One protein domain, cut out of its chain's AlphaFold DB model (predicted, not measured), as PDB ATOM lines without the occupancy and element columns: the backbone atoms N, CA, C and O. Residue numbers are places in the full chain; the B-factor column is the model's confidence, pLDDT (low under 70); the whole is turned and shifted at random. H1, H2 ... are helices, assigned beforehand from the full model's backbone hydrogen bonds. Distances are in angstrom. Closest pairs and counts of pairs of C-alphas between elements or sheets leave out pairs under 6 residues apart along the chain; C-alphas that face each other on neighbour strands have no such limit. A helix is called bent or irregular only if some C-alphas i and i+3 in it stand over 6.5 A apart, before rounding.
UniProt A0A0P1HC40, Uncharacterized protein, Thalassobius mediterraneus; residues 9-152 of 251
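What this domain is: This is residues 9 to 152 of the 251 residues of an uncharacterized protein of Thalassobius mediterraneus (UniProt A0A0P1HC40). What shape is it? H1 to H4 form an up-and-down bundle; bent H6 packs on H3 and H4, and H5 sits at one end. How big? The printed part, 144 residues with six named helices, is all helix by class and compact: radius of gyration of the C-alphas 14.9 A, spans 40 by 33 by 27 A.

Where its parts are: Where are the helices? H1 is residues 22 to 31, from C-alpha (-9.242, 123.509, 178.072), H2 35 to 44, H3 54 to 66, H4 71 to 85, H5 112 to 124. Any bent? H6, 126 to 149, is one helix by hydrogen bonds, but C-alphas 138 and 141 are 7.0 A apart; its arms are H6a, 126 to 138, and H6b, 141 to 149.

How they stand to each other: What touches? H4 and H6b touch, closest C-alphas Leu 74 and Cys 147, 5.8 A. Backbones? H3 and H5 have 7 of 9 O i to N i+4 pairs within hydrogen-bond range, the others every pair.

The domain as a whole: Any cut? The printed part has no cut. Low confidence? Residues 87 to 113 are under 70.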
ATOM      1  N   ALA A   9      -3.431 127.606 187.580       94.94
ATOM      2  CA  ALA A   9      -3.131 128.466 186.430       94.94
ATOM      3  C   ALA A   9      -4.073 128.258 185.227       94.94
ATOM      4  O   ALA A   9      -4.273 129.207 184.478       94.94
ATOM      5  N   TRP A  10      -4.688 127.079 185.049       96.38
ATOM      6  CA  TRP A  10      -5.683 126.863 183.989       96.38
ATOM      7  C   TRP A  10      -6.875 127.820 184.064       96.38
ATOM      8  O   TRP A  10      -7.400 128.189 183.021       96.38
ATOM      9  N   SER A  11      -7.251 128.307 185.251       94.19
ATOM     10  CA  SER A  11      -8.319 129.307 185.389       94.19
ATOM     11  C   SER A  11      -7.894 130.730 185.008       94.19
ATOM     12  O   SER A  11      -8.703 131.646 185.101       94.19
ATOM     13  N   LEU A  12      -6.624 130.933 184.651       92.12
ATOM     14  CA  LEU A  12      -6.044 132.216 184.239       92.12
ATOM     15  C   LEU A  12      -5.485 132.167 182.806       92.12
ATOM     16  O   LEU A  12      -5.095 133.196 182.259       92.12
ATOM     17  N   LEU A  13      -5.423 130.979 182.201       91.88
ATOM     18  CA  LEU A  13      -4.984 130.781 180.826       91.88
ATOM     19  C   LEU A  13      -6.162 131.061 179.886       91.88
ATOM     20  O   LEU A  13      -7.056 130.233 179.728       91.88
ATOM     21  N   TYR A  14      -6.159 132.248 179.284       89.94
ATOM     22  CA  TYR A  14      -7.187 132.680 178.344       89.94
ATOM     23  C   TYR A  14      -6.869 132.241 176.908       89.94
ATOM     24  O   TYR A  14      -5.704 132.032 176.560       89.94
ATOM     25  N   GLY A  15      -7.926 132.090 176.109       89.44
ATOM     26  CA  GLY A  15      -7.925 131.869 174.663       89.44
ATOM     27  C   GLY A  15      -8.659 132.997 173.915       89.44
ATOM     28  O   GLY A  15      -8.887 134.063 174.498       89.44
ATOM     29  N   PRO A  16      -9.087 132.773 172.658       85.88
ATOM     30  CA  PRO A  16      -9.709 133.802 171.814       85.88
ATOM     31  C   PRO A  16     -11.011 134.366 172.379       85.88
ATOM     32  O   PRO A  16     -11.356 135.523 172.139       85.88
ATOM     33  N   TYR A  17     -11.717 133.564 173.174       88.06
ATOM     34  CA  TYR A  17     -12.995 133.925 173.779       88.06
ATOM     35  C   TYR A  17     -12.919 133.976 175.314       88.06
ATOM     36  O   TYR A  17     -13.929 133.813 175.998       88.06
ATOM     37  N   GLY A  18     -11.723 134.218 175.865       87.25
ATOM     38  CA  GLY A  18     -11.469 134.287 177.306       87.25
ATOM     39  C   GLY A  18     -11.086 132.941 177.921       87.25
ATOM     40  O   GLY A  18     -10.536 132.067 177.254       87.25
ATOM     41  N   VAL A  19     -11.316 132.779 179.225       89.31
ATOM     42  CA  VAL A  19     -10.985 131.537 179.941       89.31
ATOM     43  C   VAL A  19     -12.048 130.476 179.655       89.31
ATOM     44  O   VAL A  19     -13.225 130.657 179.962       89.31
ATOM     45  N   GLN A  20     -11.617 129.348 179.095       94.44
ATOM     46  CA  GLN A  20     -12.456 128.193 178.767       94.44
ATOM     47  C   GLN A  20     -11.892 126.927 179.434       94.44
ATOM     48  O   GLN A  20     -10.723 126.888 179.820       94.44
ATOM     49  N   ASP A  21     -12.695 125.862 179.554       96.62
ATOM     50  CA  ASP A  21     -12.265 124.604 180.189       96.62
ATOM     51  C   ASP A  21     -11.397 123.724 179.264       96.62
ATOM     52  O   ASP A  21     -11.746 122.601 178.892       96.62
ATOM     53  N   VAL A  22     -10.232 124.248 178.871       97.88
ATOM     54  CA  VAL A  22      -9.242 123.509 178.072       97.88
ATOM     55  C   VAL A  22      -8.686 122.318 178.852       97.88
ATOM     56  O   VAL A  22      -8.499 121.240 178.291       97.88
ATOM     57  N   SER A  23      -8.458 122.479 180.159       98.31
ATOM     58  CA  SER A  23      -7.936 121.404 181.008       98.31
ATOM     59  C   SER A  23      -8.875 120.193 181.066       98.31
ATOM     60  O   SER A  23      -8.414 119.054 180.972       98.31
ATOM     61  N   GLY A  24     -10.191 120.421 181.136       98.31
ATOM     62  CA  GLY A  24     -11.210 119.380 181.102       98.31
ATOM     63  C   GLY A  24     -11.303 118.690 179.744       98.31
ATOM     64  O   GLY A  24     -11.417 117.462 179.697       98.31
ATOM     65  N   ALA A  25     -11.191 119.436 178.639       98.44
ATOM     66  CA  ALA A  25     -11.126 118.856 177.295       98.44
ATOM     67  C   ALA A  25      -9.882 117.961 177.125       98.44
ATOM     68  O   ALA A  25      -9.997 116.804 176.716       98.44
ATOM     69  N   LEU A  26      -8.703 118.438 177.539       98.69
ATOM     70  CA  LEU A  26      -7.461 117.655 177.523       98.69
ATOM     71  C   LEU A  26      -7.549 116.410 178.413       98.69
ATOM     72  O   LEU A  26      -7.078 115.345 178.020       98.69
ATOM     73  N   ALA A  27      -8.182 116.508 179.587       98.50
ATOM     74  CA  ALA A  27      -8.397 115.367 180.476       98.50
ATOM     75  C   ALA A  27      -9.277 114.283 179.839       98.50
ATOM     76  O   ALA A  27      -9.062 113.093 180.085       98.50
ATOM     77  N   GLN A  28     -10.275 114.677 179.045       98.50
ATOM     78  CA  GLN A  28     -11.119 113.744 178.297       98.50
ATOM     79  C   GLN A  28     -10.325 113.078 177.171       98.50
ATOM     80  O   GLN A  28     -10.255 111.849 177.134       98.50
ATOM     81  N   LEU A  29      -9.632 113.872 176.350       98.62
ATOM     82  CA  LEU A  29      -8.788 113.378 175.257       98.62
ATOM     83  C   LEU A  29      -7.676 112.435 175.749       98.62
ATOM     84  O   LEU A  29      -7.378 111.435 175.102       98.62
ATOM     85  N   ALA A  30      -7.084 112.712 176.915       98.12
ATOM     86  CA  ALA A  30      -6.035 111.881 177.505       98.12
ATOM     87  C   ALA A  30      -6.542 110.501 177.961       98.12
ATOM     88  O   ALA A  30      -5.764 109.550 178.025       98.12
ATOM     89  N   LYS A  31      -7.833 110.377 178.299       98.00
ATOM     90  CA  LYS A  31      -8.458 109.084 178.624       98.00
ATOM     91  C   LYS A  31      -8.795 108.306 177.363       98.00
ATOM     92  O   LYS A  31      -8.596 107.094 177.318       98.00
ATOM     93  N   GLN A  32      -9.338 109.001 176.373       97.69
ATOM     94  CA  GLN A  32      -9.711 108.439 175.092       97.69
ATOM     95  C   GLN A  32      -9.683 109.550 174.052       97.69
ATOM     96  O   GLN A  32     -10.408 110.535 174.177       97.69
ATOM     97  N   TRP A  33      -8.862 109.368 173.020       98.38
ATOM     98  CA  TRP A  33      -8.802 110.322 171.926       98.38
ATOM     99  C   TRP A  33     -10.144 110.383 171.193       98.38
ATOM    100  O   TRP A  33     -10.672 109.351 170.774       98.38
ATOM    101  N   ASP A  34     -10.666 111.594 171.032       98.38
ATOM    102  CA  ASP A  34     -11.908 111.894 170.328       98.38
ATOM    103  C   ASP A  34     -11.649 113.060 169.368       98.38
ATOM    104  O   ASP A  34     -11.468 114.199 169.799       98.38
ATOM    105  N   GLN A  35     -11.560 112.769 168.066       98.19
ATOM    106  CA  GLN A  35     -11.145 113.763 167.073       98.19
ATOM    107  C   GLN A  35     -12.112 114.960 166.992       98.19
ATOM    108  O   GLN A  35     -11.621 116.079 167.047       98.19
ATOM    109  N   PRO A  36     -13.449 114.793 166.968       98.31
ATOM    110  CA  PRO A  36     -14.383 115.919 167.078       98.31
ATOM    111  C   PRO A  36     -14.152 116.853 168.278       98.31
ATOM    112  O   PRO A  36     -14.257 118.077 168.151       98.31
ATOM    113  N   LEU A  37     -13.829 116.296 169.451       98.31
ATOM    114  CA  LEU A  37     -13.482 117.098 170.625       98.31
ATOM    115  C   LEU A  37     -12.136 117.808 170.432       98.31
ATOM    116  O   LEU A  37     -12.005 118.971 170.811       98.31
ATOM    117  N   ALA A  38     -11.152 117.134 169.831       98.31
ATOM    118  CA  ALA A  38      -9.870 117.740 169.489       98.31
ATOM    119  C   ALA A  38     -10.038 118.891 168.484       98.31
ATOM    120  O   ALA A  38      -9.500 119.962 168.721       98.31
ATOM    121  N   ASP A  39     -10.854 118.729 167.442       97.44
ATOM    122  CA  ASP A  39     -11.124 119.771 166.446       97.44
ATOM    123  C   ASP A  39     -11.810 120.989 167.087       97.44
ATOM    124  O   ASP A  39     -11.428 122.129 166.825       97.44
ATOM    125  N   THR A  40     -12.765 120.757 167.997       96.31
ATOM    126  CA  THR A  40     -13.389 121.830 168.792       96.31
ATOM    127  C   THR A  40     -12.340 122.555 169.634       96.31
ATOM    128  O   THR A  40     -12.276 123.781 169.649       96.31
ATOM    129  N   LEU A  41     -11.479 121.803 170.322       97.06
ATOM    130  CA  LEU A  41     -10.396 122.373 171.109       97.06
ATOM    131  C   LEU A  41      -9.462 123.220 170.224       97.06
ATOM    132  O   LEU A  41      -9.136 124.350 170.580       97.06
ATOM    133  N   TYR A  42      -9.069 122.711 169.059       95.88
ATOM    134  CA  TYR A  42      -8.145 123.365 168.133       95.88
ATOM    135  C   TYR A  42      -8.673 124.700 167.631       95.88
ATOM    136  O   TYR A  42      -7.987 125.713 167.765       95.88
ATOM    137  N   TRP A  43      -9.890 124.705 167.093       91.81
ATOM    138  CA  TRP A  43     -10.397 125.830 166.314       91.81
ATOM    139  C   TRP A  43     -11.285 126.790 167.109       91.81
ATOM    140  O   TRP A  43     -11.425 127.936 166.703       91.81
ATOM    141  N   GLU A  44     -11.824 126.365 168.258       91.50
ATOM    142  CA  GLU A  44     -12.743 127.187 169.065       91.50
ATOM    143  C   GLU A  44     -12.151 127.640 170.408       91.50
ATOM    144  O   GLU A  44     -12.727 128.494 171.085       91.50
ATOM    145  N   MET A  45     -11.036 127.046 170.851       93.94
ATOM    146  CA  MET A  45     -10.466 127.325 172.180       93.94
ATOM    147  C   MET A  45      -8.981 127.686 172.147       93.94
ATOM    148  O   MET A  45      -8.519 128.437 173.004       93.94
ATOM    149  N   LEU A  46      -8.213 127.129 171.206       93.31
ATOM    150  CA  LEU A  46      -6.758 127.296 171.172       93.31
ATOM    151  C   LEU A  46      -6.265 128.249 170.082       93.31
ATOM    152  O   LEU A  46      -5.118 128.676 170.153       93.31
ATOM    153  N   HIS A  47      -7.064 128.589 169.079       88.12
ATOM    154  CA  HIS A  47      -6.601 129.402 167.956       88.12
ATOM    155  C   HIS A  47      -7.737 130.240 167.370       88.12
ATOM    156  O   HIS A  47      -8.872 129.778 167.301       88.12
ATOM    157  N   HIS A  48      -7.415 131.451 166.908       84.56
ATOM    158  CA  HIS A  48      -8.305 132.280 166.098       84.56
ATOM    159  C   HIS A  48      -7.488 133.246 165.228       84.56
ATOM    160  O   HIS A  48      -6.608 133.920 165.751       84.56
ATOM    161  N   GLN A  49      -7.801 133.334 163.927       77.50
ATOM    162  CA  GLN A  49      -7.216 134.302 162.974       77.50
ATOM    163  C   GLN A  49      -5.685 134.467 163.074       77.50
ATOM    164  O   GLN A  49      -5.190 135.586 163.087       77.50
ATOM    165  N   GLU A  50      -4.946 133.355 163.144       76.12
ATOM    166  CA  GLU A  50      -3.472 133.313 163.189       76.12
ATOM    167  C   GLU A  50      -2.833 133.759 164.516       76.12
ATOM    168  O   GLU A  50      -1.610 133.704 164.655       76.12
ATOM    169  N   ASP A  51      -3.633 134.098 165.529       78.56
ATOM    170  CA  ASP A  51      -3.146 134.403 166.870       78.56
ATOM    171  C   ASP A  51      -3.133 133.163 167.778       78.56
ATOM    172  O   ASP A  51      -4.019 132.296 167.751       78.56
ATOM    173  N   LEU A  52      -2.104 133.102 168.632       83.94
ATOM    174  CA  LEU A  52      -1.969 132.112 169.700       83.94
ATOM    175  C   LEU A  52      -2.055 132.781 171.066       83.94
ATOM    176  O   LEU A  52      -1.565 133.890 171.282       83.94
ATOM    177  N   TYR A  53      -2.604 132.038 172.018       86.62
ATOM    178  CA  TYR A  53      -2.895 132.513 173.362       86.62
ATOM    179  C   TYR A  53      -2.105 131.708 174.401       86.62
ATOM    180  O   TYR A  53      -1.669 130.588 174.110       86.62
ATOM    181  N   PRO A  54      -1.937 132.204 175.644       89.62
ATOM    182  CA  PRO A  54      -1.260 131.449 176.699       89.62
ATOM    183  C   PRO A  54      -1.781 130.012 176.852       89.62
ATOM    184  O   PRO A  54      -0.999 129.080 177.065       89.62
ATOM    185  N   VAL A  55      -3.099 129.820 176.711       94.00
ATOM    186  CA  VAL A  55      -3.739 128.504 176.821       94.00
ATOM    187  C   VAL A  55      -3.303 127.535 175.715       94.00
ATOM    188  O   VAL A  55      -3.123 126.348 175.983       94.00
ATOM    189  N   THR A  56      -3.034 128.032 174.505       94.69
ATOM    190  CA  THR A  56      -2.536 127.256 173.359       94.69
ATOM    191  C   THR A  56      -1.200 126.608 173.670       94.69
ATOM    192  O   THR A  56      -1.002 125.401 173.494       94.69
ATOM    193  N   TYR A  57      -0.282 127.395 174.217       93.69
ATOM    194  CA  TYR A  57       1.036 126.898 174.568       93.69
ATOM    195  C   TYR A  57       1.009 125.996 175.799       93.69
ATOM    196  O   TYR A  57       1.749 125.015 175.852       93.69
ATOM    197  N   ALA A  58       0.136 126.268 176.772       95.94
ATOM    198  CA  ALA A  58      -0.067 125.375 177.912       95.94
ATOM    199  C   ALA A  58      -0.644 124.008 177.492       95.94
ATOM    200  O   ALA A  58      -0.282 122.980 178.073       95.94
ATOM    201  N   ALA A  59      -1.508 123.987 176.472       97.94
ATOM    202  CA  ALA A  59      -2.091 122.774 175.901       97.94
ATOM    203  C   ALA A  59      -1.114 121.994 175.007       97.94
ATOM    204  O   ALA A  59      -1.197 120.768 174.934       97.94
ATOM    205  N   SER A  60      -0.160 122.671 174.365       97.25
ATOM    206  CA  SER A  60       0.765 122.068 173.394       97.25
ATOM    207  C   SER A  60       1.547 120.846 173.923       97.25
ATOM    208  O   SER A  60       1.558 119.827 173.231       97.25
ATOM    209  N   PRO A  61       2.128 120.851 175.146       98.12
ATOM    210  CA  PRO A  61       2.755 119.659 175.722       98.12
ATOM    211  C   PRO A  61       1.817 118.463 175.858       98.12
ATOM    212  O   PRO A  61       2.245 117.326 175.665       98.12
ATOM    213  N   TRP A  62       0.548 118.707 176.195       98.50
ATOM    214  CA  TRP A  62      -0.448 117.646 176.276       98.50
ATOM    215  C   TRP A  62      -0.758 117.112 174.890       98.50
ATOM    216  O   TRP A  62      -0.563 115.925 174.663       98.50
ATOM    217  N   LEU A  63      -1.156 117.975 173.952       98.31
ATOM    218  CA  LEU A  63      -1.476 117.577 172.578       98.31
ATOM    219  C   LEU A  63      -0.324 116.816 171.914       98.31
ATOM    220  O   LEU A  63      -0.541 115.787 171.277       98.31
ATOM    221  N   TRP A  64       0.915 117.261 172.126       98.31
ATOM    222  CA  TRP A  64       2.093 116.548 171.645       98.31
ATOM    223  C   TRP A  64       2.213 115.131 172.215       98.31
ATOM    224  O   TRP A  64       2.631 114.221 171.505       98.31
ATOM    225  N   GLU A  65       1.830 114.906 173.466       98.00
ATOM    226  CA  GLU A  65       1.901 113.588 174.095       98.00
ATOM    227  C   GLU A  65       0.730 112.680 173.702       98.00
ATOM    228  O   GLU A  65       0.951 111.518 173.367       98.00
ATOM    229  N   ILE A  66      -0.500 113.200 173.728       98.19
ATOM    230  CA  ILE A  66      -1.713 112.371 173.662       98.19
ATOM    231  C   ILE A  66      -2.313 112.252 172.258       98.19
ATOM    232  O   ILE A  66      -3.019 111.280 171.993       98.19
ATOM    233  N   ALA A  67      -2.046 113.202 171.354       98.31
ATOM    234  CA  ALA A  67      -2.630 113.164 170.017       98.31
ATOM    235  C   ALA A  67      -2.003 112.047 169.164       98.31
ATOM    236  O   ALA A  67      -0.771 111.886 169.174       98.31
ATOM    237  N   PRO A  68      -2.797 111.314 168.366       98.12
ATOM    238  CA  PRO A  68      -2.281 110.519 167.264       98.12
ATOM    239  C   PRO A  68      -1.362 111.367 166.382       98.12
ATOM    240  O   PRO A  68      -1.587 112.554 166.171       98.12
ATOM    241  N   LYS A  69      -0.285 110.771 165.874       97.31
ATOM    242  CA  LYS A  69       0.660 111.454 164.975       97.31
ATOM    243  C   LYS A  69       0.272 111.217 163.518       97.31
ATOM    244  O   LYS A  69       1.108 110.778 162.733       97.31
ATOM    245  N   ASP A  70      -1.004 111.437 163.222       97.44
ATOM    246  CA  ASP A  70      -1.580 111.396 161.881       97.44
ATOM    247  C   ASP A  70      -1.584 112.793 161.238       97.44
ATOM    248  O   ASP A  70      -1.184 113.784 161.853       97.44
ATOM    249  N   LEU A  71      -2.012 112.865 159.976       97.31
ATOM    250  CA  LEU A  71      -1.952 114.089 159.176       97.31
ATOM    251  C   LEU A  71      -2.757 115.241 159.786       97.31
ATOM    252  O   LEU A  71      -2.273 116.370 159.794       97.31
ATOM    253  N   THR A  72      -3.951 114.972 160.319       96.75
ATOM    254  CA  THR A  72      -4.827 116.001 160.899       96.75
ATOM    255  C   THR A  72      -4.169 116.663 162.103       96.75
ATOM    256  O   THR A  72      -4.033 117.884 162.161       96.75
ATOM    257  N   ASN A  73      -3.691 115.856 163.046       98.25
ATOM    258  CA  ASN A  73      -3.132 116.370 164.290       98.25
ATOM    259  C   ASN A  73      -1.747 116.995 164.080       98.25
ATOM    260  O   ASN A  73      -1.417 118.005 164.702       98.25
ATOM    261  N   LEU A  74      -0.943 116.449 163.161       98.50
ATOM    262  CA  LEU A  74       0.326 117.065 162.770       98.50
ATOM    263  C   LEU A  74       0.127 118.382 162.015       98.50
ATOM    264  O   LEU A  74       0.911 119.304 162.221       98.50
ATOM    265  N   SER A  75      -0.928 118.507 161.206       97.81
ATOM    266  CA  SER A  75      -1.273 119.771 160.542       97.81
ATOM    267  C   SER A  75      -1.587 120.866 161.558       97.81
ATOM    268  O   SER A  75      -1.060 121.969 161.449       97.81
ATOM    269  N   PHE A  76      -2.363 120.559 162.602       97.75
ATOM    270  CA  PHE A  76      -2.624 121.532 163.665       97.75
ATOM    271  C   PHE A  76      -1.352 121.906 164.443       97.75
ATOM    272  O   PHE A  76      -1.101 123.078 164.709       97.75
ATOM    273  N   LEU A  77      -0.494 120.934 164.769       97.94
ATOM    274  CA  LEU A  77       0.782 121.217 165.436       97.94
ATOM    275  C   LEU A  77       1.728 122.052 164.557       97.94
ATOM    276  O   LEU A  77       2.401 122.943 165.067       97.94
ATOM    277  N   SER A  78       1.760 121.797 163.248       97.56
ATOM    278  CA  SER A  78       2.462 122.629 162.267       97.56
ATOM    279  C   SER A  78       1.901 124.055 162.250       97.56
ATOM    280  O   SER A  78       2.664 125.017 162.287       97.56
ATOM    281  N   TRP A  79       0.579 124.210 162.307       95.12
ATOM    282  CA  TRP A  79      -0.063 125.521 162.387       95.12
ATOM    283  C   TRP A  79       0.344 126.306 163.643       95.12
ATOM    284  O   TRP A  79       0.671 127.487 163.553       95.12
ATOM    285  N   ILE A  80       0.450 125.649 164.806       94.19
ATOM    286  CA  ILE A  80       0.992 126.283 166.023       94.19
ATOM    287  C   ILE A  80       2.414 126.811 165.783       94.19
ATOM    288  O   ILE A  80       2.729 127.929 166.186       94.19
ATOM    289  N   LEU A  81       3.283 126.038 165.124       93.69
ATOM    290  CA  LEU A  81       4.642 126.497 164.810       93.69
ATOM    291  C   LEU A  81       4.630 127.724 163.892       93.69
ATOM    292  O   LEU A  81       5.413 128.654 164.101       93.69
ATOM    293  N   HIS A  82       3.742 127.731 162.898       91.31
ATOM    294  CA  HIS A  82       3.562 128.857 161.990       91.31
ATOM    295  C   HIS A  82       3.154 130.113 162.758       91.31
ATOM    296  O   HIS A  82       3.901 131.086 162.760       91.31
ATOM    297  N   CYS A  83       2.052 130.082 163.507       87.69
ATOM    298  CA  CYS A  83       1.576 131.255 164.242       87.69
ATOM    299  C   CYS A  83       2.582 131.735 165.306       87.69
ATOM    300  O   CYS A  83       2.778 132.935 165.498       87.69
ATOM    301  N   ALA A  84       3.303 130.813 165.957       85.69
ATOM    302  CA  ALA A  84       4.332 131.172 166.935       85.69
ATOM    303  C   ALA A  84       5.524 131.928 166.315       85.69
ATOM    304  O   ALA A  84       6.267 132.604 167.030       85.69
ATOM    305  N   THR A  85       5.718 131.823 164.997       79.62
ATOM    306  CA  THR A  85       6.829 132.444 164.260       79.62
ATOM    307  C   THR A  85       6.389 133.536 163.277       79.62
ATOM    308  O   THR A  85       7.213 134.379 162.916       79.62
ATOM    309  N   TYR A  86       5.101 133.593 162.930       70.19
ATOM    310  CA  TYR A  86       4.492 134.531 161.987       70.19
ATOM    311  C   TYR A  86       4.778 135.979 162.362       70.19
ATOM    312  O   TYR A  86       4.438 136.332 163.470       70.19
ATOM    313  N   PRO A  87       5.382 136.851 161.548       56.72
ATOM    314  CA  PRO A  87       5.652 138.223 161.957       56.72
ATOM    315  C   PRO A  87       4.379 139.083 161.904       56.72
ATOM    316  O   PRO A  87       3.984 139.518 160.836       56.72
ATOM    317  N   ASN A  88       3.746 139.388 163.040       51.31
ATOM    318  CA  ASN A  88       2.698 140.421 163.073       51.31
ATOM    319  C   ASN A  88       3.342 141.758 162.660       51.31
ATOM    320  O   ASN A  88       4.351 142.140 163.250       51.31
ATOM    321  N   ASP A  89       2.741 142.502 161.731       39.66
ATOM    322  CA  ASP A  89       3.207 143.825 161.261       39.66
ATOM    323  C   ASP A  89       3.339 144.892 162.371       39.66
ATOM    324  O   ASP A  89       3.880 145.977 162.173       39.66
ATOM    325  N   LEU A  90       2.877 144.574 163.582       40.75
ATOM    326  CA  LEU A  90       3.061 145.358 164.805       40.75
ATOM    327  C   LEU A  90       4.360 145.020 165.562       40.75
ATOM    328  O   LEU A  90       4.604 145.559 166.644       40.75
ATOM    329  N   ARG A  91       5.192 144.112 165.035       50.72
ATOM    330  CA  ARG A  91       6.467 143.716 165.637       50.72
ATOM    331  C   ARG A  91       7.532 144.735 165.290       50.72
ATOM    332  O   ARG A  91       8.061 144.773 164.183       50.72
ATOM    333  N   ASP A  92       7.917 145.504 166.295       38.62
ATOM    334  CA  ASP A  92       9.174 146.231 166.257       38.62
ATOM    335  C   ASP A  92      10.310 145.207 166.056       38.62
ATOM    336  O   ASP A  92      10.497 144.288 166.868       38.62
ATOM    337  N   LEU A  93      11.073 145.361 164.967       43.31
ATOM    338  CA  LEU A  93      12.209 144.512 164.549       43.31
ATOM    339  C   LEU A  93      13.323 144.398 165.614       43.31
ATOM    340  O   LEU A  93      14.308 143.685 165.420       43.31
ATOM    341  N   ALA A  94      13.183 145.103 166.738       40.66
ATOM    342  CA  ALA A  94      14.082 145.107 167.884       40.66
ATOM    343  C   ALA A  94      13.783 144.018 168.934       40.66
ATOM    344  O   ALA A  94      14.544 143.875 169.894       40.66
ATOM    345  N   THR A  95      12.694 143.256 168.795       42.06
ATOM    346  CA  THR A  95      12.305 142.254 169.800       42.06
ATOM    347  C   THR A  95      13.175 140.991 169.675       42.06
ATOM    348  O   THR A  95      13.267 140.425 168.582       42.06
ATOM    349  N   PRO A  96      13.834 140.512 170.751       44.66
ATOM    350  CA  PRO A  96      14.640 139.297 170.691       44.66
ATOM    351  C   PRO A  96      13.801 138.100 170.235       44.66
ATOM    352  O   PRO A  96      12.729 137.854 170.781       44.66
ATOM    353  N   ARG A  97      14.337 137.300 169.302       48.25
ATOM    354  CA  ARG A  97      13.744 136.037 168.805       48.25
ATOM    355  C   ARG A  97      13.394 135.009 169.894       48.25
ATOM    356  O   ARG A  97      12.851 133.962 169.576       48.25
ATOM    357  N   SER A  98      13.765 135.260 171.146       48.38
ATOM    358  CA  SER A  98      13.543 134.359 172.273       48.38
ATOM    359  C   SER A  98      12.154 134.465 172.893       48.38
ATOM    360  O   SER A  98      11.862 133.645 173.750       48.38
ATOM    361  N   LEU A  99      11.348 135.469 172.529       58.09
ATOM    362  CA  LEU A  99      10.028 135.683 173.122       58.09
ATOM    363  C   LEU A  99       8.947 135.043 172.258       58.09
ATOM    364  O   LEU A  99       8.780 135.403 171.094       58.09
ATOM    365  N   ILE A 100       8.197 134.119 172.852       67.06
ATOM    366  CA  ILE A 100       7.054 133.486 172.197       67.06
ATOM    367  C   ILE A 100       5.832 134.419 172.305       67.06
ATOM    368  O   ILE A 100       5.484 134.823 173.427       67.06
ATOM    369  N   PRO A 101       5.179 134.782 171.180       65.12
ATOM    370  CA  PRO A 101       3.989 135.636 171.180       65.12
ATOM    371  C   PRO A 101       2.914 135.103 172.133       65.12
ATOM    372  O   PRO A 101       2.697 133.900 172.193       65.12
ATOM    373  N   GLY A 102       2.264 135.967 172.911       64.88
ATOM    374  CA  GLY A 102       1.226 135.550 173.864       64.88
ATOM    375  C   GLY A 102       1.725 134.872 175.153       64.88
ATOM    376  O   GLY A 102       0.928 134.688 176.064       64.88
ATOM    377  N   LEU A 103       3.017 134.536 175.296       68.06
ATOM    378  CA  LEU A 103       3.587 133.993 176.548       68.06
ATOM    379  C   LEU A 103       4.510 134.950 177.293       68.06
ATOM    380  O   LEU A 103       4.621 134.866 178.519       68.06
ATOM    381  N   SER A 104       5.207 135.826 176.568       56.81
ATOM    382  CA  SER A 104       6.134 136.769 177.186       56.81
ATOM    383  C   SER A 104       5.395 137.690 178.157       56.81
ATOM    384  O   SER A 104       4.422 138.356 177.802       56.81
ATOM    385  N   SER A 105       5.919 137.790 179.380       48.22
ATOM    386  CA  SER A 105       5.445 138.684 180.448       48.22
ATOM    387  C   SER A 105       5.516 140.174 180.090       48.22
ATOM    388  O   SER A 105       5.103 141.032 180.871       48.22
ATOM    389  N   LEU A 106       6.050 140.505 178.916       45.28
ATOM    390  CA  LEU A 106       6.301 141.860 178.475       45.28
ATOM    391  C   LEU A 106       5.781 142.053 177.054       45.28
ATOM    392  O   LEU A 106       6.509 141.867 176.086       45.28
ATOM    393  N   ARG A 107       4.567 142.614 177.013       48.09
ATOM    394  CA  ARG A 107       4.025 143.455 175.940       48.09
ATOM    395  C   ARG A 107       3.498 142.687 174.727       48.09
ATOM    396  O   ARG A 107       4.110 141.741 174.263       48.09
ATOM    397  N   TYR A 108       2.398 143.209 174.194       50.19
ATOM    398  CA  TYR A 108       1.728 142.799 172.957       50.19
ATOM    399  C   TYR A 108       0.705 141.676 173.107       50.19
ATOM    400  O   TYR A 108       0.827 140.592 172.556       50.19
ATOM    401  N   ASP A 109      -0.359 142.030 173.819       51.75
ATOM    402  CA  ASP A 109      -1.714 141.653 173.434       51.75
ATOM    403  C   ASP A 109      -2.466 142.986 173.308       51.75
ATOM    404  O   ASP A 109      -2.415 143.807 174.234       51.75
ATOM    405  N   THR A 110      -3.017 143.277 172.129       45.31
ATOM    406  CA  THR A 110      -3.708 144.544 171.829       45.31
ATOM    407  C   THR A 110      -5.095 144.599 172.458       45.31
ATOM    408  O   THR A 110      -5.714 145.663 172.471       45.31
ATOM    409  N   SER A 111      -5.580 143.487 173.019       56.03
ATOM    410  CA  SER A 111      -6.854 143.465 173.717       56.03
ATOM    411  C   SER A 111      -6.680 143.892 175.181       56.03
ATOM    412  O   SER A 111      -6.121 143.187 176.021       56.03
ATOM    413  N   GLU A 112      -7.214 145.067 175.533       62.19
ATOM    414  CA  GLU A 112      -7.387 145.470 176.944       62.19
ATOM    415  C   GLU A 112      -8.258 144.464 177.728       62.19
ATOM    416  O   GLU A 112      -8.244 144.436 178.958       62.19
ATOM    417  N   VAL A 113      -8.986 143.606 177.005       68.88
ATOM    418  CA  VAL A 113      -9.991 142.663 177.502       68.88
ATOM    419  C   VAL A 113      -9.418 141.623 178.474       68.88
ATOM    420  O   VAL A 113     -10.115 141.271 179.419       68.88
ATOM    421  N   PHE A 114      -8.164 141.177 178.311       73.75
ATOM    422  CA  PHE A 114      -7.572 140.097 179.133       73.75
ATOM    423  C   PHE A 114      -6.443 140.564 180.062       73.75
ATOM    424  O   PHE A 114      -5.600 139.786 180.524       73.75
ATOM    425  N   GLN A 115      -6.379 141.869 180.339       76.50
ATOM    426  CA  GLN A 115      -5.298 142.442 181.139       76.50
ATOM    427  C   GLN A 115      -5.285 141.919 182.584       76.50
ATOM    428  O   GLN A 115      -4.201 141.758 183.158       76.50
ATOM    429  N   CYS A 116      -6.451 141.646 183.173       80.06
ATOM    430  CA  CYS A 116      -6.568 141.141 184.541       80.06
ATOM    431  C   CYS A 116      -6.010 139.718 184.669       80.06
ATOM    432  O   CYS A 116      -5.147 139.479 185.514       80.06
ATOM    433  N   GLU A 117      -6.443 138.806 183.801       82.69
ATOM    434  CA  GLU A 117      -6.003 137.411 183.741       82.69
ATOM    435  C   GLU A 117      -4.503 137.335 183.480       82.69
ATOM    436  O   GLU A 117      -3.788 136.632 184.192       82.69
ATOM    437  N   ARG A 118      -3.998 138.131 182.529       79.38
ATOM    438  CA  ARG A 118      -2.564 138.219 182.240       79.38
ATOM    439  C   ARG A 118      -1.763 138.681 183.454       79.38
ATOM    440  O   ARG A 118      -0.749 138.071 183.785       79.38
ATOM    441  N   THR A 119      -2.199 139.757 184.111       82.62
ATOM    442  CA  THR A 119      -1.502 140.296 185.290       82.62
ATOM    443  C   THR A 119      -1.476 139.258 186.405       82.62
ATOM    444  O   THR A 119      -0.411 138.952 186.934       82.62
ATOM    445  N   ALA A 120      -2.620 138.628 186.682       86.69
ATOM    446  CA  ALA A 120      -2.722 137.555 187.659       86.69
ATOM    447  C   ALA A 120      -1.825 136.357 187.305       86.69
ATOM    448  O   ALA A 120      -1.127 135.848 188.176       86.69
ATOM    449  N   LEU A 121      -1.785 135.926 186.042       85.88
ATOM    450  CA  LEU A 121      -0.955 134.807 185.593       85.88
ATOM    451  C   LEU A 121       0.544 135.098 185.772       85.88
ATOM    452  O   LEU A 121       1.281 134.240 186.259       85.88
ATOM    453  N   VAL A 122       0.989 136.312 185.432       84.69
ATOM    454  CA  VAL A 122       2.387 136.746 185.591       84.69
ATOM    455  C   VAL A 122       2.775 136.860 187.065       84.69
ATOM    456  O   VAL A 122       3.857 136.418 187.446       84.69
ATOM    457  N   GLU A 123       1.907 137.431 187.900       87.88
ATOM    458  CA  GLU A 123       2.183 137.632 189.327       87.88
ATOM    459  C   GLU A 123       2.116 136.324 190.125       87.88
ATOM    460  O   GLU A 123       2.958 136.079 190.991       87.88
ATOM    461  N   GLN A 124       1.129 135.472 189.839       91.94
ATOM    462  CA  GLN A 124       0.847 134.272 190.631       91.94
ATOM    463  C   GLN A 124       1.602 133.039 190.127       91.94
ATOM    464  O   GLN A 124       1.919 132.145 190.916       91.94
ATOM    465  N   HIS A 125       1.901 132.964 188.826       91.12
ATOM    466  CA  HIS A 125       2.473 131.771 188.197       91.12
ATOM    467  C   HIS A 125       3.636 132.062 187.220       91.12
ATOM    468  O   HIS A 125       3.691 131.469 186.138       91.12
ATOM    469  N   PRO A 126       4.640 132.885 187.585       87.44
ATOM    470  CA  PRO A 126       5.731 133.258 186.673       87.44
ATOM    471  C   PRO A 126       6.555 132.051 186.184       87.44
ATOM    472  O   PRO A 126       7.015 132.009 185.043       87.44
ATOM    473  N   THR A 127       6.713 131.027 187.027       89.19
ATOM    474  CA  THR A 127       7.423 129.786 186.683       89.19
ATOM    475  C   THR A 127       6.670 128.925 185.677       89.19
ATOM    476  O   THR A 127       7.296 128.155 184.953       89.19
ATOM    477  N   VAL A 128       5.338 129.041 185.624       90.56
ATOM    478  CA  VAL A 128       4.518 128.306 184.655       90.56
ATOM    479  C   VAL A 128       4.776 128.846 183.256       90.56
ATOM    480  O   VAL A 128       5.097 128.067 182.364       90.56
ATOM    481  N   LEU A 129       4.728 130.170 183.092       86.62
ATOM    482  CA  LEU A 129       5.012 130.836 181.819       86.62
ATOM    483  C   LEU A 129       6.410 130.483 181.303       86.62
ATOM    484  O   LEU A 129       6.548 129.991 180.184       86.62
ATOM    485  N   LEU A 130       7.429 130.610 182.160       86.56
ATOM    486  CA  LEU A 130       8.803 130.244 181.810       86.56
ATOM    487  C   LEU A 130       8.925 128.758 181.426       86.56
ATOM    488  O   LEU A 130       9.603 128.409 180.461       86.56
ATOM    489  N   GLY A 131       8.267 127.865 182.168       90.81
ATOM    490  CA  GLY A 131       8.309 126.429 181.900       90.81
ATOM    491  C   GLY A 131       7.614 126.023 180.595       90.81
ATOM    492  O   GLY A 131       8.026 125.036 179.972       90.81
ATOM    493  N   ILE A 132       6.568 126.750 180.191       90.69
ATOM    494  CA  ILE A 132       5.882 126.576 178.904       90.69
ATOM    495  C   ILE A 132       6.769 127.097 177.769       90.69
ATOM    496  O   ILE A 132       6.989 126.380 176.794       90.69
ATOM    497  N   GLU A 133       7.350 128.288 177.916       87.81
ATOM    498  CA  GLU A 133       8.249 128.874 176.915       87.81
ATOM    499  C   GLU A 133       9.468 127.977 176.648       87.81
ATOM    500  O   GLU A 133       9.781 127.645 175.503       87.81
ATOM    501  N   GLN A 134      10.111 127.478 177.708       89.50
ATOM    502  CA  GLN A 134      11.212 126.515 177.599       89.50
ATOM    503  C   GLN A 134      10.792 125.207 176.916       89.50
ATOM    504  O   GLN A 134      11.588 124.594 176.200       89.50
ATOM    505  N   TRP A 135       9.552 124.753 177.132       94.00
ATOM    506  CA  TRP A 135       9.040 123.569 176.445       94.00
ATOM    507  C   TRP A 135       8.934 123.808 174.946       94.00
ATOM    508  O   TRP A 135       9.481 123.028 174.174       94.00
ATOM    509  N   CYS A 136       8.288 124.903 174.553       90.88
ATOM    510  CA  CYS A 136       8.084 125.258 173.156       90.88
ATOM    511  C   CYS A 136       9.431 125.357 172.430       90.88
ATOM    512  O   CYS A 136       9.666 124.637 171.464       90.88
ATOM    513  N   ASN A 137      10.374 126.121 172.989       87.88
ATOM    514  CA  ASN A 137      11.715 126.281 172.424       87.88
ATOM    515  C   ASN A 137      12.486 124.957 172.274       87.88
ATOM    516  O   ASN A 137      13.293 124.819 171.358       87.88
ATOM    517  N   SER A 138      12.254 123.979 173.154       91.62
ATOM    518  CA  SER A 138      12.922 122.672 173.078       91.62
ATOM    519  C   SER A 138      12.207 121.649 172.192       91.62
ATOM    520  O   SER A 138      12.863 120.730 171.714       91.62
ATOM    521  N   HIS A 139      10.896 121.781 171.969       94.88
ATOM    522  CA  HIS A 139      10.092 120.772 171.266       94.88
ATOM    523  C   HIS A 139       9.679 121.185 169.855       94.88
ATOM    524  O   HIS A 139       9.440 120.308 169.027       94.88
ATOM    525  N   PHE A 140       9.632 122.481 169.543       93.25
ATOM    526  CA  PHE A 140       9.283 122.967 168.206       93.25
ATOM    527  C   PHE A 140      10.131 122.336 167.087       93.25
ATOM    528  O   PHE A 140       9.533 121.896 166.103       93.25
ATOM    529  N   PRO A 141      11.465 122.168 167.226       94.12
ATOM    530  CA  PRO A 141      12.257 121.456 166.222       94.12
ATOM    531  C   PRO A 141      11.805 120.003 166.013       94.12
ATOM    532  O   PRO A 141      11.636 119.565 164.881       94.12
ATOM    533  N   THR A 142      11.528 119.267 167.092       96.75
ATOM    534  CA  THR A 142      11.072 117.869 167.010       96.75
ATOM    535  C   THR A 142       9.674 117.750 166.402       96.75
ATOM    536  O   THR A 142       9.405 116.815 165.647       96.75
ATOM    537  N   ILE A 143       8.777 118.696 166.696       97.94
ATOM    538  CA  ILE A 143       7.463 118.772 166.044       97.94
ATOM    539  C   ILE A 143       7.658 119.006 164.543       97.94
ATOM    540  O   ILE A 143       7.084 118.277 163.737       97.94
ATOM    541  N   ALA A 144       8.517 119.958 164.168       97.44
ATOM    542  CA  ALA A 144       8.786 120.278 162.772       97.44
ATOM    543  C   ALA A 144       9.350 119.076 161.993       97.44
ATOM    544  O   ALA A 144       8.877 118.766 160.898       97.44
ATOM    545  N   GLU A 145      10.318 118.364 162.573       97.38
ATOM    546  CA  GLU A 145      10.867 117.121 162.018       97.38
ATOM    547  C   GLU A 145       9.783 116.052 161.845       97.38
ATOM    548  O   GLU A 145       9.748 115.351 160.832       97.38
ATOM    549  N   ARG A 146       8.863 115.932 162.811       98.25
ATOM    550  CA  ARG A 146       7.782 114.948 162.735       98.25
ATOM    551  C   ARG A 146       6.784 115.268 161.627       98.25
ATOM    552  O   ARG A 146       6.335 114.334 160.967       98.25
ATOM    553  N   CYS A 147       6.461 116.540 161.407       98.31
ATOM    554  CA  CYS A 147       5.602 116.943 160.297       98.31
ATOM    555  C   CYS A 147       6.265 116.655 158.941       98.31
ATOM    556  O   CYS A 147       5.627 116.085 158.060       98.31
ATOM    557  N   GLN A 148       7.567 116.938 158.798       97.12
ATOM    558  CA  GLN A 148       8.329 116.584 157.589       97.12
ATOM    559  C   GLN A 148       8.366 115.067 157.349       97.12
ATOM    560  O   GLN A 148       8.209 114.602 156.223       97.12
ATOM    561  N   ALA A 149       8.529 114.272 158.408       97.25
ATOM    562  CA  ALA A 149       8.542 112.815 158.300       97.25
ATOM    563  C   ALA A 149       7.189 112.219 157.865       97.25
ATOM    564  O   ALA A 149       7.163 111.076 157.415       97.25
ATOM    565  N   ALA A 150       6.088 112.966 157.996       97.62
ATOM    566  CA  ALA A 150       4.746 112.542 157.594       97.62
ATOM    567  C   ALA A 150       4.401 112.883 156.132       97.62
ATOM    568  O   ALA A 150       3.356 112.461 155.644       97.62
ATOM    569  N   LEU A 151       5.268 113.609 155.411       96.62
ATOM    570  CA  LEU A 151       5.035 113.957 154.002       96.62
ATOM    571  C   LEU A 151       4.739 112.753 153.097       96.62
ATOM    572  O   LEU A 151       3.817 112.871 152.295       96.62
ATOM    573  N   PRO A 152       5.439 111.600 153.205       95.25
ATOM    574  CA  PRO A 152       5.159 110.451 152.342       95.25
ATOM    575  C   PRO A 152       3.730 109.905 152.468       95.25
ATOM    576  O   PRO A 152       3.247 109.252 151.544       95.25
TER     577      PRO A 152